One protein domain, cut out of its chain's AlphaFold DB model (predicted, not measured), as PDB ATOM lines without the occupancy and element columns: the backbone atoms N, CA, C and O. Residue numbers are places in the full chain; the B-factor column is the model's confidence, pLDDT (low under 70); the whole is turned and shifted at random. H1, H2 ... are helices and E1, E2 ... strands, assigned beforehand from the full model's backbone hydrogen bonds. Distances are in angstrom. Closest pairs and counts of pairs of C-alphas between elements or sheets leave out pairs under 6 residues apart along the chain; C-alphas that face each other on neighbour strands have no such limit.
ATOM      1  N   PHE A  68      11.746  10.403 129.630       88.38
ATOM      2  CA  PHE A  68      13.043   9.804 129.345       88.38
ATOM      3  C   PHE A  68      13.300   8.637 130.285       88.38
ATOM      4  O   PHE A  68      13.145   8.773 131.504       88.38
ATOM      5  N   ILE A  69      13.777   7.533 129.721       89.25
ATOM      6  CA  ILE A  69      14.395   6.459 130.499       89.25
ATOM      7  C   ILE A  69      15.881   6.775 130.684       89.25
ATOM      8  O   ILE A  69      16.410   6.635 131.786       89.25
ATOM      9  N   GLU A  70      16.520   7.300 129.633       91.19
ATOM     10  CA  GLU A  70      17.903   7.777 129.649       91.19
ATOM     11  C   GLU A  70      18.003   9.201 129.110       91.19
ATOM     12  O   GLU A  70      17.491   9.524 128.036       91.19
ATOM     13  N   ASN A  71      18.718  10.055 129.839       88.69
ATOM     14  CA  ASN A  71      18.876  11.465 129.505       88.69
ATOM     15  C   ASN A  71      20.358  11.851 129.492       88.69
ATOM     16  O   ASN A  71      21.139  11.392 130.318       88.69
ATOM     17  N   LYS A  72      20.735  12.767 128.592       83.50
ATOM     18  CA  LYS A  72      22.099  13.303 128.454       83.50
ATOM     19  C   LYS A  72      23.173  12.212 128.296       83.50
ATOM     20  O   LYS A  72      24.258  12.337 128.875       83.50
ATOM     21  N   ILE A  73      22.885  11.189 127.495       91.12
ATOM     22  CA  ILE A  73      23.763  10.031 127.309       91.12
ATOM     23  C   ILE A  73      25.162  10.482 126.854       91.12
ATOM     24  O   ILE A  73      25.308  11.336 125.978       91.12
ATOM     25  N   GLN A  74      26.193   9.930 127.496       89.81
ATOM     26  CA  GLN A  74      27.609  10.186 127.208       89.81
ATOM     27  C   GLN A  74      28.257   8.985 126.490       89.81
ATOM     28  O   GLN A  74      27.718   7.879 126.571       89.81
ATOM     29  N   PRO A  75      29.432   9.157 125.845       91.56
ATOM     30  CA  PRO A  75      30.107   8.084 125.102       91.56
ATOM     31  C   PRO A  75      30.366   6.792 125.894       91.56
ATOM     32  O   PRO A  75      30.281   5.697 125.350       91.56
ATOM     33  N   HIS A  76      30.668   6.882 127.190       90.81
ATOM     34  CA  HIS A  76      30.869   5.675 127.998       90.81
ATOM     35  C   HIS A  76      29.544   4.929 128.228       90.81
ATOM     36  O   HIS A  76      29.502   3.704 128.145       90.81
ATOM     37  N   ARG A  77      28.445   5.663 128.458       92.12
ATOM     38  CA  ARG A  77      27.128   5.088 128.746       92.12
ATOM     39  C   ARG A  77      26.485   4.477 127.505       92.12
ATOM     40  O   ARG A  77      25.883   3.417 127.609       92.12
ATOM     41  N   ILE A  78      26.650   5.089 126.329       94.75
ATOM     42  CA  ILE A  78      26.092   4.535 125.085       94.75
ATOM     43  C   ILE A  78      26.690   3.158 124.754       94.75
ATOM     44  O   ILE A  78      25.971   2.278 124.294       94.75
ATOM     45  N   ARG A  79      27.981   2.943 125.056       94.56
ATOM     46  CA  ARG A  79      28.660   1.653 124.862       94.56
ATOM     47  C   ARG A  79      28.121   0.577 125.803       94.56
ATOM     48  O   ARG A  79      28.034  -0.574 125.407       94.56
ATOM     49  N   MET A  80      27.721   0.945 127.022       93.75
ATOM     50  CA  MET A  80      27.052   0.014 127.943       93.75
ATOM     51  C   MET A  80      25.654  -0.380 127.449       93.75
ATOM     52  O   MET A  80      25.203  -1.480 127.730       93.75
ATOM     53  N   ILE A  81      24.973   0.507 126.715       95.69
ATOM     54  CA  ILE A  81      23.626   0.255 126.181       95.69
ATOM     55  C   ILE A  81      23.678  -0.585 124.899       95.69
ATOM     56  O   ILE A  81      22.942  -1.552 124.768       95.69
ATOM     57  N   TYR A  82      24.543  -0.218 123.953       96.25
ATOM     58  CA  TYR A  82      24.554  -0.791 122.602       96.25
ATOM     59  C   TYR A  82      25.765  -1.687 122.294       96.25
ATOM     60  O   TYR A  82      25.862  -2.226 121.193       96.25
ATOM     61  N   GLY A  83      26.701  -1.855 123.230       94.81
ATOM     62  CA  GLY A  83      27.938  -2.607 123.004       94.81
ATOM     63  C   GLY A  83      28.947  -1.859 122.126       94.81
ATOM     64  O   GLY A  83      28.874  -0.642 121.963       94.81
ATOM     65  N   GLU A  84      29.923  -2.580 121.565       94.31
ATOM     66  CA  GLU A  84      30.992  -1.995 120.732       94.31
ATOM     67  C   GLU A  84      30.470  -1.329 119.451       94.31
ATOM     68  O   GLU A  84      31.032  -0.330 119.005       94.31
ATOM     69  N   ASP A  85      29.358  -1.829 118.905       96.00
ATOM     70  CA  ASP A  85      28.767  -1.350 117.650       96.00
ATOM     71  C   ASP A  85      27.902  -0.087 117.828       96.00
ATOM     72  O   ASP A  85      27.264   0.376 116.879       96.00
ATOM     73  N   TRP A  86      27.898   0.518 119.025       96.81
ATOM     74  CA  TRP A  86      27.073   1.686 119.366       96.81
ATOM     75  C   TRP A  86      27.162   2.822 118.339       96.81
ATOM     76  O   TRP A  86      26.161   3.479 118.050       96.81
ATOM     77  N   SER A  87      28.350   3.063 117.777       97.06
ATOM     78  CA  SER A  87      28.574   4.133 116.801       97.06
ATOM     79  C   SER A  87      27.817   3.861 115.502       97.06
ATOM     80  O   SER A  87      27.183   4.767 114.963       97.06
ATOM     81  N   GLU A  88      27.848   2.624 115.005       97.94
ATOM     82  CA  GLU A  88      27.119   2.241 113.791       97.94
ATOM     83  C   GLU A  88      25.608   2.216 114.031       97.94
ATOM     84  O   GLU A  88      24.848   2.671 113.178       97.94
ATOM     85  N   ILE A  89      25.169   1.799 115.222       97.69
ATOM     86  CA  ILE A  89      23.757   1.859 115.622       97.69
ATOM     87  C   ILE A  89      23.253   3.309 115.621       97.69
ATOM     88  O   ILE A  89      22.223   3.596 115.011       97.69
ATOM     89  N   LEU A  90      23.988   4.250 116.227       97.69
ATOM     90  CA  LEU A  90      23.601   5.665 116.210       97.69
ATOM     91  C   LEU A  90      23.585   6.247 114.795       97.69
ATOM     92  O   LEU A  90      22.656   6.978 114.457       97.69
ATOM     93  N   LYS A  91      24.573   5.918 113.953       97.81
ATOM     94  CA  LYS A  91      24.581   6.344 112.542       97.81
ATOM     95  C   LYS A  91      23.359   5.817 111.799       97.81
ATOM     96  O   LYS A  91      22.708   6.592 111.105       97.81
ATOM     97  N   SER A  92      23.019   4.540 111.992       96.62
ATOM     98  CA  SER A  92      21.813   3.937 111.423       96.62
ATOM     99  C   SER A  92      20.567   4.716 111.848       96.62
ATOM    100  O   SER A  92      19.846   5.212 110.989       96.62
ATOM    101  N   GLN A  93      20.386   4.952 113.155       96.00
ATOM    102  CA  GLN A  93      19.260   5.717 113.703       96.00
ATOM    103  C   GLN A  93      19.180   7.155 113.151       96.00
ATOM    104  O   GLN A  93      18.097   7.633 112.826       96.00
ATOM    105  N   ILE A  94      20.317   7.846 112.995       96.50
ATOM    106  CA  ILE A  94      20.398   9.199 112.409       96.50
ATOM    107  C   ILE A  94      20.001   9.202 110.922       96.50
ATOM    108  O   ILE A  94      19.450  10.188 110.428       96.50
ATOM    109  N   SER A  95      20.284   8.114 110.206       95.62
ATOM    110  CA  SER A  95      20.007   7.946 108.776       95.62
ATOM    111  C   SER A  95      18.668   7.275 108.469       95.62
ATOM    112  O   SER A  95      18.377   7.029 107.301       95.62
ATOM    113  N   GLN A  96      17.835   6.997 109.473       94.81
ATOM    114  CA  GLN A  96      16.543   6.368 109.230       94.81
ATOM    115  C   GLN A  96      15.586   7.270 108.426       94.81
ATOM    116  O   GLN A  96      15.642   8.506 108.458       94.81
ATOM    117  N   THR A  97      14.652   6.610 107.746       93.44
ATOM    118  CA  THR A  97      13.438   7.192 107.165       93.44
ATOM    119  C   THR A  97      12.257   6.437 107.750       93.44
ATOM    120  O   THR A  97      12.252   5.211 107.682       93.44
ATOM    121  N   ASN A  98      11.266   7.126 108.317       88.88
ATOM    122  CA  ASN A  98      10.085   6.432 108.832       88.88
ATOM    123  C   ASN A  98       9.146   6.000 107.708       88.88
ATOM    124  O   ASN A  98       8.719   6.811 106.889       88.88
ATOM    125  N   THR A  99       8.723   4.745 107.730       89.69
ATOM    126  CA  THR A  99       7.541   4.309 106.980       89.69
ATOM    127  C   THR A  99       6.247   4.766 107.662       89.69
ATOM    128  O   THR A  99       6.245   5.320 108.766       89.69
ATOM    129  N   GLU A 100       5.106   4.531 107.010       87.44
ATOM    130  CA  GLU A 100       3.792   4.768 107.619       87.44
ATOM    131  C   GLU A 100       3.578   3.904 108.869       87.44
ATOM    132  O   GLU A 100       3.054   4.397 109.867       87.44
ATOM    133  N   GLN A 101       4.056   2.655 108.852       86.25
ATOM    134  CA  GLN A 101       3.981   1.738 109.989       86.25
ATOM    135  C   GLN A 101       4.889   2.179 111.146       86.25
ATOM    136  O   GLN A 101       4.478   2.159 112.302       86.25
ATOM    137  N   GLU A 102       6.111   2.619 110.851       86.62
ATOM    138  CA  GLU A 102       7.092   2.985 111.883       86.62
ATOM    139  C   GLU A 102       6.845   4.373 112.480       86.62
ATOM    140  O   GLU A 102       7.382   4.689 113.545       86.62
ATOM    141  N   ASN A 103       6.015   5.208 111.841       85.12
ATOM    142  CA  ASN A 103       5.763   6.572 112.299       85.12
ATOM    143  C   ASN A 103       5.179   6.644 113.722       85.12
ATOM    144  O   ASN A 103       5.329   7.675 114.378       85.12
ATOM    145  N   ILE A 104       4.571   5.566 114.230       83.19
ATOM    146  CA  ILE A 104       4.139   5.481 115.632       83.19
ATOM    147  C   ILE A 104       5.315   5.670 116.607       83.19
ATOM    148  O   ILE A 104       5.212   6.480 117.524       83.19
ATOM    149  N   HIS A 105       6.473   5.063 116.327       82.06
ATOM    150  CA  HIS A 105       7.690   5.195 117.137       82.06
ATOM    151  C   HIS A 105       8.315   6.588 117.008       82.06
ATOM    152  O   HIS A 105       8.982   7.091 117.909       82.06
ATOM    153  N   TRP A 106       8.085   7.263 115.884       83.50
ATOM    154  CA  TRP A 106       8.637   8.592 115.636       83.50
ATOM    155  C   TRP A 106       7.735   9.706 116.154       83.50
ATOM    156  O   TRP A 106       8.218  10.800 116.466       83.50
ATOM    157  N   MET A 107       6.431   9.441 116.244       81.75
ATOM    158  CA  MET A 107       5.378  10.390 116.596       81.75
ATOM    159  C   MET A 107       5.429  11.669 115.737       81.75
ATOM    160  O   MET A 107       5.243  12.780 116.251       81.75
ATOM    161  N   LYS A 108       5.722  11.546 114.428       81.56
ATOM    162  CA  LYS A 108       5.686  12.687 113.491       81.56
ATOM    163  C   LYS A 108       4.282  12.934 112.985       81.56
ATOM    164  O   LYS A 108       3.438  12.043 112.911       81.56
ATOM    165  N   LYS A 109       4.076  14.168 112.521       81.31
ATOM    166  CA  LYS A 109       2.861  14.558 111.801       81.31
ATOM    167  C   LYS A 109       2.730  13.868 110.441       81.31
ATOM    168  O   LYS A 109       1.605  13.736 109.967       81.31
ATOM    169  N   ARG A 110       3.841  13.507 109.788       82.56
ATOM    170  CA  ARG A 110       3.857  12.888 108.458       82.56
ATOM    171  C   ARG A 110       4.881  11.743 108.407       82.56
ATOM    172  O   ARG A 110       5.955  11.891 108.991       82.56
ATOM    173  N   PRO A 111       4.557  10.624 107.739       87.31
ATOM    174  CA  PRO A 111       5.521   9.571 107.444       87.31
ATOM    175  C   PRO A 111       6.413   9.937 106.246       87.31
ATOM    176  O   PRO A 111       6.163  10.933 105.562       87.31
ATOM    177  N   ASN A 112       7.394   9.080 105.954       89.69
ATOM    178  CA  ASN A 112       8.363   9.199 104.860       89.69
ATOM    179  C   ASN A 112       9.273  10.434 104.974       89.69
ATOM    180  O   ASN A 112       9.665  11.026 103.969       89.69
ATOM    181  N   GLU A 113       9.600  10.831 106.201       88.38
ATOM    182  CA  GLU A 113      10.589  11.858 106.501       88.38
ATOM    183  C   GLU A 113      11.950  11.198 106.748       88.38
ATOM    184  O   GLU A 113      12.111  10.373 107.649       88.38
ATOM    185  N   HIS A 114      12.952  11.581 105.955       92.94
ATOM    186  CA  HIS A 114      14.332  11.172 106.185       92.94
ATOM    187  C   HIS A 114      14.949  12.070 107.263       92.94
ATOM    188  O   HIS A 114      14.981  13.297 107.131       92.94
ATOM    189  N   LEU A 115      15.475  11.485 108.340       93.31
ATOM    190  CA  LEU A 115      15.905  12.265 109.503       93.31
ATOM    191  C   LEU A 115      17.094  13.198 109.189       93.31
ATOM    192  O   LEU A 115      17.101  14.347 109.630       93.31
ATOM    193  N   VAL A 116      18.038  12.762 108.343       96.00
ATOM    194  CA  VAL A 116      19.102  13.630 107.782       96.00
ATOM    195  C   VAL A 116      18.543  14.876 107.089       96.00
ATOM    196  O   VAL A 116      19.058  15.971 107.314       96.00
ATOM    197  N   ASP A 117      17.479  14.750 106.292       94.88
ATOM    198  CA  ASP A 117      16.864  15.904 105.628       94.88
ATOM    199  C   ASP A 117      16.213  16.836 106.649       94.88
ATOM    200  O   ASP A 117      16.314  18.057 106.531       94.88
ATOM    201  N   SER A 118      15.601  16.275 107.692       93.06
ATOM    202  CA  SER A 118      15.045  17.049 108.805       93.06
ATOM    203  C   SER A 118      16.126  17.889 109.501       93.06
ATOM    204  O   SER A 118      15.964  19.101 109.655       93.06
ATOM    205  N   PHE A 119      17.284  17.291 109.811       95.94
ATOM    206  CA  PHE A 119      18.425  18.013 110.381       95.94
ATOM    207  C   PHE A 119      18.992  19.075 109.433       95.94
ATOM    208  O   PHE A 119      19.279  20.188 109.869       95.94
ATOM    209  N   ASN A 120      19.153  18.749 108.148       96.38
ATOM    210  CA  ASN A 120      19.689  19.673 107.145       96.38
ATOM    211  C   ASN A 120      18.793  20.895 106.928       96.38
ATOM    212  O   ASN A 120      19.309  21.975 106.646       96.38
ATOM    213  N   ASN A 121      17.478  20.726 107.067       94.81
ATOM    214  CA  ASN A 121      16.484  21.786 106.905       94.81
ATOM    215  C   ASN A 121      16.142  22.500 108.224       94.81
ATOM    216  O   ASN A 121      15.296  23.396 108.242       94.81
ATOM    217  N   PHE A 122      16.770  22.118 109.339       95.62
ATOM    218  CA  PHE A 122      16.522  22.747 110.628       95.62
ATOM    219  C   PHE A 122      17.263  24.088 110.737       95.62
ATOM    220  O   PHE A 122      18.466  24.138 110.484       95.62
ATOM    221  N   PRO A 123      16.607  25.171 111.190       96.69
ATOM    222  CA  PRO A 123      17.277  26.450 111.367       96.69
ATOM    223  C   PRO A 123      18.300  26.397 112.504       96.69
ATOM    224  O   PRO A 123      17.952  26.319 113.689       96.69
ATOM    225  N   VAL A 124      19.577  26.457 112.132       97.38
ATOM    226  CA  VAL A 124      20.709  26.416 113.066       97.38
ATOM    227  C   VAL A 124      21.018  27.784 113.668       97.38
ATOM    228  O   VAL A 124      21.673  27.857 114.705       97.38
ATOM    229  N   ILE A 125      20.481  28.859 113.086       97.25
ATOM    230  CA  ILE A 125      20.501  30.213 113.649       97.25
ATOM    231  C   ILE A 125      19.066  30.741 113.720       97.25
ATOM    232  O   ILE A 125      18.320  30.695 112.744       97.25
ATOM    233  N   ASP A 126      18.680  31.248 114.888       96.12
ATOM    234  CA  ASP A 126      17.407  31.929 115.122       96.12
ATOM    235  C   ASP A 126      17.717  33.346 115.613       96.12
ATOM    236  O   ASP A 126      18.074  33.545 116.781       96.12
ATOM    237  N   PHE A 127      17.620  34.320 114.705       94.56
ATOM    238  CA  PHE A 127      17.937  35.720 114.986       94.56
ATOM    239  C   PHE A 127      16.925  36.347 115.945       94.56
ATOM    240  O   PHE A 127      17.307  37.100 116.839       94.56
ATOM    241  N   ASN A 128      15.647  35.976 115.831       93.69
ATOM    242  CA  ASN A 128      14.588  36.480 116.707       93.69
ATOM    243  C   ASN A 128      14.799  36.050 118.162       93.69
ATOM    244  O   ASN A 128      14.549  36.816 119.090       93.69
ATOM    245  N   LYS A 129      15.266  34.814 118.375       93.62
ATOM    246  CA  LYS A 129      15.547  34.268 119.713       93.62
ATOM    247  C   LYS A 129      17.014  34.371 120.120       93.62
ATOM    248  O   LYS A 129      17.372  33.811 121.161       93.62
ATOM    249  N   LYS A 130      17.844  35.035 119.307       94.12
ATOM    250  CA  LYS A 130      19.286  35.238 119.519       94.12
ATOM    251  C   LYS A 130      19.974  33.934 119.937       94.12
ATOM    252  O   LYS A 130      20.621  33.824 120.983       94.12
ATOM    253  N   LYS A 131      19.730  32.891 119.142       95.56
ATOM    254  CA  LYS A 131      20.108  31.503 119.418       95.56
ATOM    255  C   LYS A 131      20.918  30.938 118.254       95.56
ATOM    256  O   LYS A 131      20.529  31.079 117.100       95.56
ATOM    257  N   ILE A 132      21.957  30.182 118.593       97.44
ATOM    258  CA  ILE A 132      22.720  29.335 117.676       97.44
ATOM    259  C   ILE A 132      22.617  27.884 118.160       97.44
ATOM    260  O   ILE A 132      22.759  27.601 119.352       97.44
ATOM    261  N   VAL A 133      22.311  26.956 117.261       98.06
ATOM    262  CA  VAL A 133      22.263  25.517 117.545       98.06
ATOM    263  C   VAL A 133      23.683  24.971 117.599       98.06
ATOM    264  O   VAL A 133      24.485  25.224 116.707       98.06
ATOM    265  N   LEU A 134      23.988  24.199 118.642       98.44
ATOM    266  CA  LEU A 134      25.272  23.498 118.763       98.44
ATOM    267  C   LEU A 134      25.187  22.068 118.219       98.44
ATOM    268  O   LEU A 134      26.155  21.525 117.693       98.44
ATOM    269  N   GLY A 135      24.013  21.457 118.335       97.88
ATOM    270  CA  GLY A 135      23.763  20.096 117.896       97.88
ATOM    271  C   GLY A 135      22.542  19.501 118.578       97.88
ATOM    272  O   GLY A 135      21.777  20.196 119.258       97.88
ATOM    273  N   TRP A 136      22.384  18.195 118.411       97.62
ATOM    274  CA  TRP A 136      21.333  17.385 119.001       97.62
ATOM    275  C   TRP A 136      21.946  16.278 119.859       97.62
ATOM    276  O   TRP A 136      22.764  15.478 119.398       97.62
ATOM    277  N   ARG A 137      21.559  16.256 121.134       95.94
ATOM    278  CA  ARG A 137      21.923  15.205 122.088       95.94
ATOM    279  C   ARG A 137      21.097  13.958 121.831       95.94
ATOM    280  O   ARG A 137      19.950  14.074 121.410       95.94
ATOM    281  N   TYR A 138      21.673  12.810 122.149       95.88
ATOM    282  CA  TYR A 138      20.968  11.539 122.143       95.88
ATOM    283  C   TYR A 138      20.318  11.278 123.504       95.88
ATOM    284  O   TYR A 138      20.976  11.386 124.543       95.88
ATOM    285  N   GLU A 139      19.029  10.966 123.494       94.50
ATOM    286  CA  GLU A 139      18.217  10.628 124.665       94.50
ATOM    287  C   GLU A 139      17.306   9.444 124.288       94.50
ATOM    288  O   GLU A 139      17.001   9.260 123.109       94.50
ATOM    289  N   ILE A 140      16.884   8.631 125.259       94.88
ATOM    290  CA  ILE A 140      15.971   7.499 125.018       94.88
ATOM    291  C   ILE A 140      14.657   7.802 125.723       94.88
ATOM    292  O   ILE A 140      14.619   7.991 126.945       94.88
ATOM    293  N   GLU A 141      13.588   7.881 124.935       93.06
ATOM    294  CA  GLU A 141      12.231   8.143 125.411       93.06
ATOM    295  C   GLU A 141      11.408   6.858 125.351       93.06
ATOM    296  O   GLU A 141      11.500   6.109 124.380       93.06
ATOM    297  N   GLN A 142      10.585   6.630 126.369       91.19
ATOM    298  CA  GLN A 142       9.587   5.560 126.372       91.19
ATOM    299  C   GLN A 142       8.356   6.032 125.595       91.19
ATOM    300  O   GLN A 142       7.957   7.187 125.752       91.19
ATOM    301  N   LEU A 143       7.749   5.204 124.747       89.56
ATOM    302  CA  LEU A 143       6.663   5.667 123.871       89.56
ATOM    303  C   LEU A 143       5.378   6.024 124.612       89.56
ATOM    304  O   LEU A 143       4.724   7.004 124.255       89.56
ATOM    305  N   ASP A 144       5.042   5.266 125.644       88.00
ATOM    306  CA  ASP A 144       3.823   5.434 126.431       88.00
ATOM    307  C   ASP A 144       4.031   6.262 127.710       88.00
ATOM    308  O   ASP A 144       3.088   6.459 128.479       88.00
ATOM    309  N   ALA A 145       5.230   6.822 127.919       86.31
ATOM    310  CA  ALA A 145       5.458   7.704 129.055       86.31
ATOM    311  C   ALA A 145       4.594   8.983 128.968       86.31
ATOM    312  O   ALA A 145       4.418   9.561 127.886       86.31
ATOM    313  N   PRO A 146       4.085   9.505 130.104       78.31
ATOM    314  CA  PRO A 146       3.018  10.512 130.101       78.31
ATOM    315  C   PRO A 146       3.361  11.838 129.412       78.31
ATOM    316  O   PRO A 146       2.465  12.571 128.988       78.31
ATOM    317  N   LYS A 147       4.652  12.188 129.317       81.69
ATOM    318  CA  LYS A 147       5.120  13.407 128.636       81.69
ATOM    319  C   LYS A 147       5.965  13.136 127.394       81.69
ATOM    320  O   LYS A 147       6.708  14.028 126.968       81.69
ATOM    321  N   THR A 148       5.851  11.961 126.786       78.94
ATOM    322  CA  THR A 148       6.531  11.686 125.518       78.94
ATOM    323  C   THR A 148       5.989  12.606 124.430       78.94
ATOM    324  O   THR A 148       4.821  12.586 124.048       78.94
ATOM    325  N   GLY A 149       6.851  13.525 123.994       69.44
ATOM    326  CA  GLY A 149       6.471  14.623 123.116       69.44
ATOM    327  C   GLY A 149       6.604  14.286 121.632       69.44
ATOM    328  O   GLY A 149       7.427  13.473 121.215       69.44
ATOM    329  N   THR A 150       5.890  15.039 120.793       69.75
ATOM    330  CA  THR A 150       5.997  15.008 119.321       69.75
ATOM    331  C   THR A 150       7.246  15.745 118.820       69.75
ATOM    332  O   THR A 150       7.180  16.715 118.061       69.75
ATOM    333  N   ARG A 151       8.428  15.338 119.301       75.69
ATOM    334  CA  ARG A 151       9.681  16.022 118.947       75.69
ATOM    335  C   ARG A 151       9.967  15.949 117.452       75.69
ATOM    336  O   ARG A 151       9.700  14.951 116.788       75.69
ATOM    337  N   LEU A 152      10.589  17.015 116.950       76.06
ATOM    338  CA  LEU A 152      10.924  17.172 115.534       76.06
ATOM    339  C   LEU A 152      11.992  16.196 115.048       76.06
ATOM    340  O   LEU A 152      11.943  15.813 113.888       76.06
ATOM    341  N   HIS A 153      12.869  15.697 115.919       91.50
ATOM    342  CA  HIS A 153      13.899  14.724 115.552       91.50
ATOM    343  C   HIS A 153      13.845  13.529 116.496       91.50
ATOM    344  O   HIS A 153      14.109  13.650 117.694       91.50
ATOM    345  N   SER A 154      13.430  12.396 115.946       92.62
ATOM    346  CA  SER A 154      13.281  11.131 116.658       92.62
ATOM    347  C   SER A 154      13.364   9.985 115.664       92.62
ATOM    348  O   SER A 154      13.037  10.200 114.499       92.62
ATOM    349  N   GLY A 155      13.805   8.824 116.136       91.06
ATOM    350  CA  GLY A 155      13.979   7.605 115.355       91.06
ATOM    351  C   GLY A 155      13.512   6.368 116.117       91.06
ATOM    352  O   GLY A 155      13.264   6.428 117.324       91.06
ATOM    353  N   MET A 156      13.408   5.245 115.416       92.69
ATOM    354  CA  MET A 156      13.087   3.950 116.011       92.69
ATOM    355  C   MET A 156      14.356   3.320 116.588       92.69
ATOM    356  O   MET A 156      15.421   3.391 115.972       92.69
ATOM    357  N   ILE A 157      14.243   2.688 117.752       94.94
ATOM    358  CA  ILE A 157      15.295   1.825 118.292       94.94
ATOM    359  C   ILE A 157      14.919   0.389 117.928       94.94
ATOM    360  O   ILE A 157      13.846  -0.074 118.291       94.94
ATOM    361  N   GLU A 158      15.783  -0.295 117.181       93.12
ATOM    362  CA  GLU A 158      15.540  -1.677 116.729       93.12
ATOM    363  C   GLU A 158      16.059  -2.725 117.719       93.12
ATOM    364  O   GLU A 158      15.633  -3.876 117.700       93.12
ATOM    365  N   GLN A 159      17.024  -2.343 118.552       94.62
ATOM    366  CA  GLN A 159      17.650  -3.228 119.524       94.62
ATOM    367  C   GLN A 159      16.769  -3.333 120.771       94.62
ATOM    368  O   GLN A 159      16.290  -2.315 121.271       94.62
ATOM    369  N   ASP A 160      16.623  -4.539 121.320       94.19
ATOM    370  CA  ASP A 160      16.092  -4.697 122.673       94.19
ATOM    371  C   ASP A 160      17.155  -4.241 123.674       94.19
ATOM    372  O   ASP A 160      18.166  -4.913 123.876       94.19
ATOM    373  N   ILE A 161      16.938  -3.052 124.232       95.81
ATOM    374  CA  ILE A 161      17.843  -2.414 125.192       95.81
ATOM    375  C   ILE A 161      17.217  -2.252 126.579       95.81
ATOM    376  O   ILE A 161      17.716  -1.482 127.407       95.81
ATOM    377  N   ARG A 226      12.012   5.006 121.777       93.00
ATOM    378  CA  ARG A 226      12.477   5.778 120.627       93.00
ATOM    379  C   ARG A 226      13.765   6.522 120.932       93.00
ATOM    380  O   ARG A 226      14.001   6.991 122.049       93.00
ATOM    381  N   ALA A 227      14.555   6.702 119.884       94.50
ATOM    382  CA  ALA A 227      15.709   7.578 119.889       94.50
ATOM    383  C   ALA A 227      15.216   9.027 119.813       94.50
ATOM    384  O   ALA A 227      14.556   9.415 118.850       94.50
ATOM    385  N   GLY A 228      15.521   9.834 120.823       93.75
ATOM    386  CA  GLY A 228      15.233  11.263 120.863       93.75
ATOM    387  C   GLY A 228      16.479  12.088 120.551       93.75
ATOM    388  O   GLY A 228      17.513  11.927 121.196       93.75
ATOM    389  N   PHE A 229      16.375  13.024 119.604       94.56
ATOM    390  CA  PHE A 229      17.470  13.932 119.253       94.56
ATOM    391  C   PHE A 229      17.153  15.358 119.715       94.56
ATOM    392  O   PHE A 229      16.412  16.109 119.069       94.56
ATOM    393  N   ILE A 230      17.700  15.751 120.867       93.25
ATOM    394  CA  ILE A 230      17.309  16.980 121.569       93.25
ATOM    395  C   ILE A 230      18.270  18.118 121.272       93.25
ATOM    396  O   ILE A 230      19.449  18.067 121.613       93.25
ATOM    397  N   THR A 231      17.751  19.187 120.673       95.25
ATOM    398  CA  THR A 231      18.553  20.360 120.323       95.25
ATOM    399  C   THR A 231      19.111  21.060 121.558       95.25
ATOM    400  O   THR A 231      18.346  21.602 122.359       95.25
ATOM    401  N   GLN A 232      20.434  21.180 121.635       96.12
ATOM    402  CA  GLN A 232      21.092  22.099 122.557       96.12
ATOM    403  C   GLN A 232      21.500  23.378 121.836       96.12
ATOM    404  O   GLN A 232      21.939  23.382 120.684       96.12
ATOM    405  N   ASN A 233      21.349  24.489 122.548       96.88
ATOM    406  CA  ASN A 233      21.512  25.819 121.994       96.88
ATOM    407  C   ASN A 233      22.528  26.620 122.794       96.88
ATOM    408  O   ASN A 233      22.607  26.499 124.020       96.88
ATOM    409  N   ASN A 234      23.232  27.495 122.095       95.69
ATOM    410  CA  ASN A 234      23.934  28.617 122.670       95.69
ATOM    411  C   ASN A 234      23.070  29.865 122.485       95.69
ATOM    412  O   ASN A 234      22.667  30.195 121.369       95.69
ATOM    413  N   ARG A 235      22.695  30.511 123.586       94.94
ATOM    414  CA  ARG A 235      21.737  31.620 123.585       94.94
ATOM    415  C   ARG A 235      22.408  32.872 124.098       94.94
ATOM    416  O   ARG A 235      23.002  32.846 125.176       94.94
ATOM    417  N   TRP A 236      22.260  33.963 123.372       93.06
ATOM    418  CA  TRP A 236      22.741  35.247 123.835       93.06
ATOM    419  C   TRP A 236      21.750  35.869 124.808       93.06
ATOM    420  O   TRP A 236      20.557  35.988 124.532       93.06
ATOM    421  N   ASN A 237      22.245  36.219 125.989       89.88
ATOM    422  CA  ASN A 237      21.488  36.908 127.016       89.88
ATOM    423  C   ASN A 237      21.935  38.370 127.050       89.88
ATOM    424  O   ASN A 237      22.998  38.671 127.592       89.88
ATOM    425  N   GLU A 238      21.103  39.259 126.511       84.75
ATOM    426  CA  GLU A 238      21.394  40.696 126.423       84.75
ATOM    427  C   GLU A 238      21.541  41.345 127.799       84.75
ATOM    428  O   GLU A 238      22.502  42.068 128.038       84.75
ATOM    429  N   ASN A 239      20.654  41.012 128.743       85.56
ATOM    430  CA  ASN A 239      20.676  41.579 130.098       85.56
ATOM    431  C   ASN A 239      21.992  41.297 130.833       85.56
ATOM    432  O   ASN A 239      22.396  42.063 131.701       85.56
ATOM    433  N   GLY A 240      22.635  40.168 130.527       85.31
ATOM    434  CA  GLY A 240      23.921  39.788 131.101       85.31
ATOM    435  C   GLY A 240      25.105  39.947 130.154       85.31
ATOM    436  O   GLY A 240      26.195  39.543 130.551       85.31
ATOM    437  N   ASN A 241      24.884  40.442 128.928       88.31
ATOM    438  CA  ASN A 241      25.868  40.539 127.848       88.31
ATOM    439  C   ASN A 241      26.737  39.269 127.716       88.31
ATOM    440  O   ASN A 241      27.968  39.320 127.707       88.31
ATOM    441  N   ARG A 242      26.081  38.098 127.746       91.12
ATOM    442  CA  ARG A 242      26.767  36.801 127.813       91.12
ATOM    443  C   ARG A 242      26.000  35.677 127.145       91.12
ATOM    444  O   ARG A 242      24.769  35.634 127.163       91.12
ATOM    445  N   TRP A 243      26.750  34.691 126.679       92.88
ATOM    446  CA  TRP A 243      26.218  33.421 126.210       92.88
ATOM    447  C   TRP A 243      25.745  32.530 127.365       92.88
ATOM    448  O   TRP A 243      26.323  32.518 128.454       92.88
ATOM    449  N   LYS A 244      24.677  31.767 127.123       93.69
ATOM    450  CA  LYS A 244      24.152  30.731 128.017       93.69
ATOM    451  C   LYS A 244      23.899  29.444 127.240       93.69
ATOM    452  O   LYS A 244      23.253  29.456 126.193       93.69
ATOM    453  N   THR A 245      24.330  28.327 127.812       94.06
ATOM    454  CA  THR A 245      24.053  26.975 127.318       94.06
ATOM    455  C   THR A 245      23.858  26.010 128.492       94.06
ATOM    456  O   THR A 245      24.090  26.375 129.643       94.06
ATOM    457  N   GLU A 246      23.420  24.781 128.223       89.12
ATOM    458  CA  GLU A 246      23.065  23.753 129.221       89.12
ATOM    459  C   GLU A 246      24.286  22.996 129.801       89.12
ATOM    460  O   GLU A 246      24.145  21.924 130.396       89.12
ATOM    461  N   GLY A 247      25.487  23.552 129.624       91.94
ATOM    462  CA  GLY A 247      26.777  22.973 130.005       91.94
ATOM    463  C   GLY A 247      27.692  22.724 128.802       91.94
ATOM    464  O   GLY A 247      27.232  22.642 127.665       91.94
ATOM    465  N   LEU A 248      28.998  22.609 129.060       95.56
ATOM    466  CA  LEU A 248      30.019  22.438 128.017       95.56
ATOM    467  C   LEU A 248      30.360  20.969 127.729       95.56
ATOM    468  O   LEU A 248      30.843  20.665 126.649       95.56
ATOM    469  N   SER A 249      30.068  20.050 128.650       95.44
ATOM    470  CA  SER A 249      30.463  18.637 128.546       95.44
ATOM    471  C   SER A 249      29.489  17.750 127.768       95.44
ATOM    472  O   SER A 249      29.753  16.567 127.590       95.44
ATOM    473  N   ARG A 250      28.341  18.272 127.317       93.88
ATOM    474  CA  ARG A 250      27.321  17.451 126.647       93.88
ATOM    475  C   ARG A 250      27.782  17.068 125.242       93.88
ATOM    476  O   ARG A 250      27.916  17.959 124.405       93.88
ATOM    477  N   ALA A 251      27.986  15.773 125.007       96.56
ATOM    478  CA  ALA A 251      28.222  15.196 123.685       96.56
ATOM    479  C   ALA A 251      26.958  15.206 122.798       96.56
ATOM    480  O   ALA A 251      25.831  15.137 123.299       96.56
ATOM    481  N   PHE A 252      27.148  15.278 121.479       98.00
ATOM    482  CA  PHE A 252      26.064  15.314 120.492       98.00
ATOM    483  C   PHE A 252      26.083  14.113 119.555       98.00
ATOM    484  O   PHE A 252      27.128  13.794 119.001       98.00
ATOM    485  N   ALA A 253      24.924  13.498 119.308       97.56
ATOM    486  CA  ALA A 253      24.789  12.503 118.240       97.56
ATOM    487  C   ALA A 253      24.928  13.148 116.856       97.56
ATOM    488  O   ALA A 253      25.537  12.569 115.965       97.56
ATOM    489  N   VAL A 254      24.415  14.372 116.706       98.31
ATOM    490  CA  VAL A 254      24.599  15.205 115.515       98.31
ATOM    491  C   VAL A 254      25.060  16.577 115.980       98.31
ATOM    492  O   VAL A 254      24.328  17.263 116.690       98.31
ATOM    493  N   TRP A 255      26.269  16.992 115.622       98.50
ATOM    494  CA  TRP A 255      26.813  18.307 115.984       98.50
ATOM    495  C   TRP A 255      26.872  19.225 114.768       98.50
ATOM    496  O   TRP A 255      26.915  18.756 113.633       98.50
ATOM    497  N   ILE A 256      26.858  20.537 114.997       98.69
ATOM    498  CA  ILE A 256      27.046  21.513 113.924       98.69
ATOM    499  C   ILE A 256      28.533  21.794 113.761       98.69
ATOM    500  O   ILE A 256      29.191  22.230 114.703       98.69
ATOM    501  N   LYS A 257      29.057  21.575 112.556       98.50
ATOM    502  CA  LYS A 257      30.370  22.069 112.156       98.50
ATOM    503  C   LYS A 257      30.221  23.469 111.581       98.50
ATOM    504  O   LYS A 257      29.519  23.655 110.583       98.50
ATOM    505  N   TRP A 258      30.925  24.415 112.184       98.50
ATOM    506  CA  TRP A 258      31.076  25.774 111.689       98.50
ATOM    507  C   TRP A 258      32.366  25.887 110.877       98.50
ATOM    508  O   TRP A 258      33.388  25.311 111.251       98.50
ATOM    509  N   ASN A 259      32.307  26.585 109.744       98.12
ATOM    510  CA  ASN A 259      33.477  26.977 108.952       98.12
ATOM    511  C   ASN A 259      33.217  28.347 108.315       98.12
ATOM    512  O   ASN A 259      32.057  28.727 108.154       98.12
ATOM    513  N   VAL A 260      34.272  29.026 107.875       98.31
ATOM    514  CA  VAL A 260      34.172  30.232 107.045       98.31
ATOM    515  C   VAL A 260      34.404  29.856 105.581       98.31
ATOM    516  O   VAL A 260      35.351  29.143 105.257       98.31
ATOM    517  N   ILE A 261      33.511  30.290 104.693       97.75
ATOM    518  CA  ILE A 261      33.597  30.100 103.241       97.75
ATOM    519  C   ILE A 261      33.429  31.469 102.590       97.75
ATOM    520  O   ILE A 261      32.372  32.084 102.715       97.75
ATOM    521  N   ASP A 262      34.476  31.955 101.921       95.31
ATOM    522  CA  ASP A 262      34.490  33.266 101.257       95.31
ATOM    523  C   ASP A 262      34.024  34.411 102.181       95.31
ATOM    524  O   ASP A 262      33.221  35.259 101.796       95.31
ATOM    525  N   GLY A 263      34.490  34.400 103.437       94.38
ATOM    526  CA  GLY A 263      34.120  35.384 104.460       94.38
ATOM    527  C   GLY A 263      32.725  35.200 105.069       94.38
ATOM    528  O   GLY A 263      32.318  36.019 105.884       94.38
ATOM    529  N   ASN A 264      31.995  34.140 104.707       97.25
ATOM    530  CA  ASN A 264      30.664  33.836 105.231       97.25
ATOM    531  C   ASN A 264      30.683  32.621 106.163       97.25
ATOM    532  O   ASN A 264      31.317  31.604 105.880       97.25
ATOM    533  N   LEU A 265      29.920  32.692 107.250       98.00
ATOM    534  CA  LEU A 265      29.743  31.613 108.206       98.00
ATOM    535  C   LEU A 265      28.858  30.509 107.615       98.00
ATOM    536  O   LEU A 265      27.719  30.742 107.199       98.00
ATOM    537  N   ARG A 266      29.370  29.280 107.648       98.12
ATOM    538  CA  ARG A 266      28.670  28.069 107.231       98.12
ATOM    539  C   ARG A 266      28.444  27.131 108.406       98.12
ATOM    540  O   ARG A 266      29.415  26.637 108.972       98.12
ATOM    541  N   GLY A 267      27.187  26.821 108.723       98.12
ATOM    542  CA  GLY A 267      26.815  25.860 109.767       98.12
ATOM    543  C   GLY A 267      26.155  24.614 109.194       98.12
ATOM    544  O   GLY A 267      25.033  24.693 108.698       98.12
ATOM    545  N   ARG A 268      26.816  23.450 109.280       98.12
ATOM    546  CA  ARG A 268      26.274  22.180 108.765       98.12
ATOM    547  C   ARG A 268      26.273  21.054 109.799       98.12
ATOM    548  O   ARG A 268      27.277  20.889 110.491       98.12
ATOM    549  N   PRO A 269      25.193  20.258 109.894       98.31
ATOM    550  CA  PRO A 269      25.186  19.071 110.739       98.31
ATOM    551  C   PRO A 269      26.215  18.025 110.281       98.31
ATOM    552  O   PRO A 269      26.457  17.855 109.086       98.31
ATOM    553  N   VAL A 270      26.789  17.296 111.237       98.50
ATOM    554  CA  VAL A 270      27.679  16.151 111.010       98.50
ATOM    555  C   VAL A 270      27.016  14.887 111.548       98.50
ATOM    556  O   VAL A 270      26.685  14.817 112.729       98.50
ATOM    557  N   PHE A 271      26.834  13.892 110.676       97.88
ATOM    558  CA  PHE A 271      26.021  12.697 110.951       97.88
ATOM    559  C   PHE A 271      26.838  11.432 111.246       97.88
ATOM    560  O   PHE A 271      26.347  10.504 111.874       97.88
ATOM    561  N   ASN A 272      28.085  11.376 110.776       96.88
ATOM    562  CA  ASN A 272      28.917  10.170 110.755       96.88
ATOM    563  C   ASN A 272      29.949  10.100 111.895       96.88
ATOM    564  O   ASN A 272      30.779   9.194 111.900       96.88
ATOM    565  N   HIS A 273      29.887  11.037 112.843       97.19
ATOM    566  CA  HIS A 273      30.792  11.148 113.995       97.19
ATOM    567  C   HIS A 273      29.998  11.372 115.294       97.19
ATOM    568  O   HIS A 273      30.136  12.429 115.925       97.19
ATOM    569  N   PRO A 274      29.090  10.443 115.663       97.56
ATOM    570  CA  PRO A 274      28.230  10.624 116.820       97.56
ATOM    571  C   PRO A 274      29.041  10.623 118.118       97.56
ATOM    572  O   PRO A 274      29.935   9.810 118.323       97.56
ATOM    573  N   LEU A 275      28.687  11.541 119.014       97.00
ATOM    574  CA  LEU A 275      29.238  11.729 120.358       97.00
ATOM    575  C   LEU A 275      30.741  12.070 120.431       97.00
ATOM    576  O   LEU A 275      31.281  12.161 121.530       97.00
ATOM    577  N   GLU A 276      31.403  12.343 119.301       97.00
ATOM    578  CA  GLU A 276      32.813  12.771 119.260       97.00
ATOM    579  C   GLU A 276      33.020  14.241 119.660       97.00
ATOM    580  O   GLU A 276      34.139  14.649 119.972       97.00
ATOM    581  N   ARG A 277      31.959  15.057 119.618       97.81
ATOM    582  CA  ARG A 277      32.012  16.489 119.935       97.81
ATOM    583  C   ARG A 277      31.064  16.852 121.056       97.81
ATOM    584  O   ARG A 277      29.884  16.492 121.047       97.81
ATOM    585  N   THR A 278      31.597  17.621 121.994       97.75
ATOM    586  CA  THR A 278      30.855  18.234 123.084       97.75
ATOM    587  C   THR A 278      30.378  19.635 122.718       97.75
ATOM    588  O   THR A 278      30.804  20.249 121.739       97.75
ATOM    589  N   SER A 279      29.498  20.184 123.552       97.38
ATOM    590  CA  SER A 279      29.059  21.576 123.452       97.38
ATOM    591  C   SER A 279      30.224  22.563 123.515       97.38
ATOM    592  O   SER A 279      30.206  23.556 122.795       97.38
ATOM    593  N   GLY A 280      31.237  22.286 124.344       98.06
ATOM    594  CA  GLY A 280      32.457  23.083 124.437       98.06
ATOM    595  C   GLY A 280      33.251  23.081 123.135       98.06
ATOM    596  O   GLY A 280      33.619  24.153 122.662       98.06
ATOM    597  N   ASP A 281      33.428  21.909 122.517       98.44
ATOM    598  CA  ASP A 281      34.151  21.784 121.243       98.44
ATOM    599  C   ASP A 281      33.462  22.568 120.122       98.44
ATOM    600  O   ASP A 281      34.111  23.298 119.376       98.44
ATOM    601  N   VAL A 282      32.132  22.456 120.018       98.56
ATOM    602  CA  VAL A 282      31.359  23.168 118.986       98.56
ATOM    603  C   VAL A 282      31.356  24.677 119.230       98.56
ATOM    604  O   VAL A 282      31.462  25.451 118.282       98.56
ATOM    605  N   ILE A 283      31.257  25.115 120.492       98.12
ATOM    606  CA  ILE A 283      31.370  26.537 120.844       98.12
ATOM    607  C   ILE A 283      32.754  27.068 120.475       98.12
ATOM    608  O   ILE A 283      32.836  28.165 119.930       98.12
ATOM    609  N   GLN A 284      33.823  26.319 120.753       98.31
ATOM    610  CA  GLN A 284      35.170  26.743 120.391       98.31
ATOM    611  C   GLN A 284      35.327  26.835 118.869       98.31
ATOM    612  O   GLN A 284      35.747  27.871 118.375       98.31
ATOM    613  N   ASN A 285      34.861  25.835 118.116       98.44
ATOM    614  CA  ASN A 285      34.856  25.894 116.652       98.44
ATOM    615  C   ASN A 285      34.082  27.111 116.111       98.44
ATOM    616  O   ASN A 285      34.541  27.756 115.172       98.44
ATOM    617  N   LEU A 286      32.935  27.454 116.707       97.88
ATOM    618  CA  LEU A 286      32.192  28.667 116.355       97.88
ATOM    619  C   LEU A 286      32.988  29.941 116.681       97.88
ATOM    620  O   LEU A 286      33.013  30.849 115.858       97.88
ATOM    621  N   LYS A 287      33.625  30.017 117.857       96.94
ATOM    622  CA  LYS A 287      34.476  31.152 118.253       96.94
ATOM    623  C   LYS A 287      35.582  31.391 117.230       96.94
ATOM    624  O   LYS A 287      35.724  32.519 116.777       96.94
ATOM    625  N   ASP A 288      36.284  30.329 116.841       97.81
ATOM    626  CA  ASP A 288      37.389  30.398 115.884       97.81
ATOM    627  C   ASP A 288      36.907  30.941 114.522       97.81
ATOM    628  O   ASP A 288      37.547  31.805 113.933       97.81
ATOM    629  N   CYS A 289      35.729  30.502 114.052       97.81
ATOM    630  CA  CYS A 289      35.142  31.004 112.802       97.81
ATOM    631  C   CYS A 289      34.738  32.482 112.889       97.81
ATOM    632  O   CYS A 289      34.877  33.223 111.923       97.81
ATOM    633  N   LEU A 290      34.203  32.915 114.032       95.56
ATOM    634  CA  LEU A 290      33.817  34.312 114.227       95.56
ATOM    635  C   LEU A 290      35.044  35.222 114.296       95.56
ATOM    636  O   LEU A 290      35.015  36.305 113.723       95.56
ATOM    637  N   GLU A 291      36.122  34.770 114.939       94.94
ATOM    638  CA  GLU A 291      37.400  35.483 114.967       94.94
ATOM    639  C   GLU A 291      37.999  35.628 113.562       94.94
ATOM    640  O   GLU A 291      38.423  36.722 113.204       94.94
ATOM    641  N   GLU A 292      37.947  34.583 112.728       96.12
ATOM    642  CA  GLU A 292      38.364  34.645 111.316       96.12
ATOM    643  C   GLU A 292      37.562  35.676 110.494       96.12
ATOM    644  O   GLU A 292      38.074  36.233 109.524       96.12
ATOM    645  N   MET A 293      36.321  35.961 110.893       94.44
ATOM    646  CA  MET A 293      35.443  36.962 110.272       94.44
ATOM    647  C   MET A 293      35.526  38.349 110.934       94.44
ATOM    648  O   MET A 293      34.687  39.205 110.649       94.44
ATOM    649  N   ASP A 294      36.472  38.572 111.853       92.44
ATOM    650  CA  ASP A 294      36.590  39.791 112.666       92.44
ATOM    651  C   ASP A 294      35.337  40.099 113.530       92.44
ATOM    652  O   ASP A 294      35.068  41.247 113.900       92.44
ATOM    653  N   ILE A 295      34.561  39.073 113.905       91.44
ATOM    654  CA  ILE A 295      33.377  39.179 114.772       91.44
ATOM    655  C   ILE A 295      33.733  38.743 116.198       91.44
ATOM    656  O   ILE A 295      34.042  37.587 116.479       91.44
ATOM    657  N   THR A 296      33.618  39.661 117.159       88.38
ATOM    658  CA  THR A 296      33.924  39.360 118.566       88.38
ATOM    659  C   THR A 296      32.843  38.487 119.209       88.38
ATOM    660  O   THR A 296      31.698  38.914 119.343       88.38
ATOM    661  N   TYR A 297      33.209  37.291 119.684       87.75
ATOM    662  CA  TYR A 297      32.282  36.382 120.378       87.75
ATOM    663  C   TYR A 297      31.871  36.865 121.784       87.75
ATOM    664  O   TYR A 297      30.778  36.544 122.256       87.75
ATOM    665  N   GLU A 298      32.740  37.606 122.478       84.69
ATOM    666  CA  GLU A 298      32.536  38.016 123.874       84.69
ATOM    667  C   GLU A 298      32.156  39.496 124.017       84.69
ATOM    668  O   GLU A 298      32.521  40.352 123.217       84.69
ATOM    669  N   SER A 299      31.413  39.789 125.085       68.94
ATOM    670  CA  SER A 299      31.235  41.122 125.675       68.94
ATOM    671  C   SER A 299      30.648  42.252 124.825       68.94
ATOM    672  O   SER A 299      30.553  43.337 125.378       68.94
ATOM    673  N   ASN A 300      30.218  42.044 123.577       74.31
ATOM    674  CA  ASN A 300      29.360  42.951 122.786       74.31
ATOM    675  C   ASN A 300      28.863  42.250 121.500       74.31
ATOM    676  O   ASN A 300      28.830  42.851 120.427       74.31
ATOM    677  N   PHE A 301      28.529  40.957 121.576       86.94
ATOM    678  CA  PHE A 301      28.138  40.197 120.387       86.94
ATOM    679  C   PHE A 301      26.878  40.794 119.740       86.94
ATOM    680  O   PHE A 301      25.825  40.880 120.377       86.94
ATOM    681  N   ALA A 302      26.983  41.173 118.465       84.56
ATOM    682  CA  ALA A 302      25.876  41.691 117.669       84.56
ATOM    683  C   ALA A 302      25.398  40.610 116.692       84.56
ATOM    684  O   ALA A 302      26.081  40.279 115.725       84.56
ATOM    685  N   PHE A 303      24.207  40.060 116.949       87.00
ATOM    686  CA  PHE A 303      23.599  39.011 116.116       87.00
ATOM    687  C   PHE A 303      23.379  39.475 114.675       87.00
ATOM    688  O   PHE A 303      23.410  38.675 113.748       87.00
ATOM    689  N   GLU A 304      23.161  40.770 114.494       84.75
ATOM    690  CA  GLU A 304      22.907  41.424 113.222       84.75
ATOM    691  C   GLU A 304      24.105  41.302 112.272       84.75
ATOM    692  O   GLU A 304      23.893  41.171 111.071       84.75
ATOM    693  N   LEU A 305      25.339  41.235 112.797       87.06
ATOM    694  CA  LEU A 305      26.551  41.045 111.989       87.06
ATOM    695  C   LEU A 305      26.555  39.708 111.242       87.06
ATOM    696  O   LEU A 305      27.151  39.599 110.177       87.06
ATOM    697  N   LEU A 306      25.867  38.695 111.774       90.31
ATOM    698  CA  LEU A 306      25.762  37.403 111.108       90.31
ATOM    699  C   LEU A 306      24.750  37.397 109.966       90.31
ATOM    700  O   LEU A 306      24.864  36.543 109.099       90.31
ATOM    701  N   ARG A 307      23.760  38.301 109.953       88.12
ATOM    702  CA  ARG A 307      22.615  38.224 109.027       88.12
ATOM    703  C   ARG A 307      23.042  38.257 107.562       88.12
ATOM    704  O   ARG A 307      22.500  37.500 106.763       88.12
ATOM    705  N   ASP A 308      24.030  39.086 107.254       86.50
ATOM    706  CA  ASP A 308      24.516  39.296 105.889       86.50
ATOM    707  C   ASP A 308      25.759  38.452 105.566       86.50
ATOM    708  O   ASP A 308      26.294  38.544 104.465       86.50
ATOM    709  N   CYS A 309      26.214  37.633 106.520       93.12
ATOM    710  CA  CYS A 309      27.456  36.870 106.426       93.12
ATOM    711  C   CYS A 309      27.216  35.362 106.588       93.12
ATOM    712  O   CYS A 309      28.033  34.675 107.197       93.12
ATOM    713  N   LEU A 310      26.083  34.836 106.108       96.56
ATOM    714  CA  LEU A 310      25.807  33.394 106.075       96.56
ATOM    715  C   LEU A 310      25.960  32.854 104.657       96.56
ATOM    716  O   LEU A 310      25.569  33.502 103.689       96.56
ATOM    717  N   THR A 311      26.452  31.624 104.528       96.88
ATOM    718  CA  THR A 311      26.340  30.910 103.251       96.88
ATOM    719  C   THR A 311      24.873  30.610 102.932       96.88
ATOM    720  O   THR A 311      24.081  30.356 103.839       96.88
ATOM    721  N   GLU A 312      24.515  30.551 101.641       93.94
ATOM    722  CA  GLU A 312      23.147  30.219 101.177       93.94
ATOM    723  C   GLU A 312      22.615  28.906 101.763       93.94
ATOM    724  O   GLU A 312      21.416  28.668 101.885       93.94
ATOM    725  N   ASP A 313      23.547  28.030 102.104       94.44
ATOM    726  CA  ASP A 313      23.303  26.671 102.516       94.44
ATOM    727  C   ASP A 313      23.241  26.535 104.059       94.44
ATOM    728  O   ASP A 313      22.984  25.451 104.579       94.44
ATOM    729  N   THR A 314      23.398  27.636 104.802       96.88
ATOM    730  CA  THR A 314      23.158  27.710 106.251       96.88
ATOM    731  C   THR A 314      21.714  28.108 106.530       96.88
ATOM    732  O   THR A 314      21.309  29.250 106.318       96.88
ATOM    733  N   VAL A 315      20.923  27.174 107.065       97.12
ATOM    734  CA  VAL A 315      19.506  27.433 107.354       97.12
ATOM    735  C   VAL A 315      19.367  28.330 108.583       97.12
ATOM    736  O   VAL A 315      19.818  27.993 109.682       97.12
ATOM    737  N   SER A 316      18.693  29.463 108.414       95.88
ATOM    738  CA  SER A 316      18.444  30.446 109.465       95.88
ATOM    739  C   SER A 316      16.999  30.948 109.422       95.88
ATOM    740  O   SER A 316      16.292  30.764 108.431       95.88
ATOM    741  N   ILE A 317      16.527  31.535 110.523       95.50
ATOM    742  CA  ILE A 317      15.201  32.160 110.611       95.50
ATOM    743  C   ILE A 317      15.259  33.504 111.334       95.50
ATOM    744  O   ILE A 317      15.999  33.666 112.309       95.50
ATOM    745  N   GLY A 318      14.374  34.409 110.907       90.06
ATOM    746  CA  GLY A 318      14.138  35.714 111.523       90.06
ATOM    747  C   GLY A 318      14.850  36.827 110.800       90.06
ATOM    748  O   GLY A 318      16.036  37.042 111.096       90.06
TER     749      GLY A 318
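Overview. This is residues 68 to 161 and 226 to 318 of the 318 residues of an uncharacterized protein of Candidatus Nitrosopelagicus brevis (UniProt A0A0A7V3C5). Look for one strongly twisted sheet with two long antiparallel strands, E2 and E4, side by side at its core, and the hairpin E6 and E7 joined to E2 near its bend. The longest helix, H5, packs on one face, chiefly on E6; the shorter H1, H2 and H3 lie toward one end of the domain and H6 toward the other. The printed part has 187 residues, in the order E1 H1 H2 H3 H4 E2 E3 E4 E5 E6 E7 H5 H6; the class is mixed, helices and strands, with under half of the residues in named elements. It is compact, with a radius of gyration of the C-alphas of 17.1 A, and spans 50 by 34 by 32 A.

Along the chain. Find C-alpha 68 at (13.043, 9.804, 129.345), where E1, residues 68 to 70, begins. Next come H1, residues 75 to 82, H2, 86 to 94, H3, 103 to 106, and H4, 115 to 120. E2, residues 131 to 142, covers 28.8 A and bends by 72 degrees at residue 134. After E3, 154 to 156, and the cut, E4 runs 33.0 A from C-alpha 226 at (12.477, 5.778, 120.627) to residue 237. E5 is 242 to 244, E6 254 to 261, 21.3 A, and E7 264 to 270, 18.8 A. H5, 279 to 292, is 20.1 A long; H6, 304 to 307, ends at (22.615, 38.224, 109.027).

Arrangement. Begin with E2: E4 is antiparallel on one side, with N 137 and O 230 at 2.8 A; E1, N 69 to O 140 2.9 A, and E6, N 136 to O 254 2.8 A, are antiparallel on the other. Beside E4, on the side away from E2, find antiparallel E3, N 155 to O 227 2.9 A, and E5, N 235 to O 244 2.9 A; E4 and E5 form a hairpin. In the hairpin E6 and E7, N 257 and O 268 are 2.8 A apart. H5 is on the sheet at a height of 8.2 A, its closest C-alphas to E6 being Leu 286 and Trp 258, 5.6 A. H2 is on the same face, 5.8 A from E3 at the C-alphas of Gln 93 and Gly 155. On the opposite face are H3, C-alphas of Trp 106 and Ser 154 5.4 A apart, and H4, C-alphas of Asn 120 and Pro 269 6.6 A apart. H1 and H2 only just touch, only at the corner, with 3 pairs of C-alphas within 8 A, closest Arg 79 and Trp 86, 5.7 A. H6 is only just not on the sheet, with 4 pairs of C-alphas within 10 A. In H2, H4 and H5 every O i to N i+4 pair is within hydrogen-bond range, in H1 3 of 4; H3 and H6 are too short for one.

Size, cuts and confidence. The C-alphas farthest apart, of Gln 101 and Ser 299, are 50.4 A apart. Residues 162 to 225 are not printed; C-alphas 161 and 226 are 10.8 A apart across the cut. The links E2 to E3 and H5 to H6 are long. Mean pLDDT of the printed part is 92.6, and residues 149, 150 and 299 are under 70.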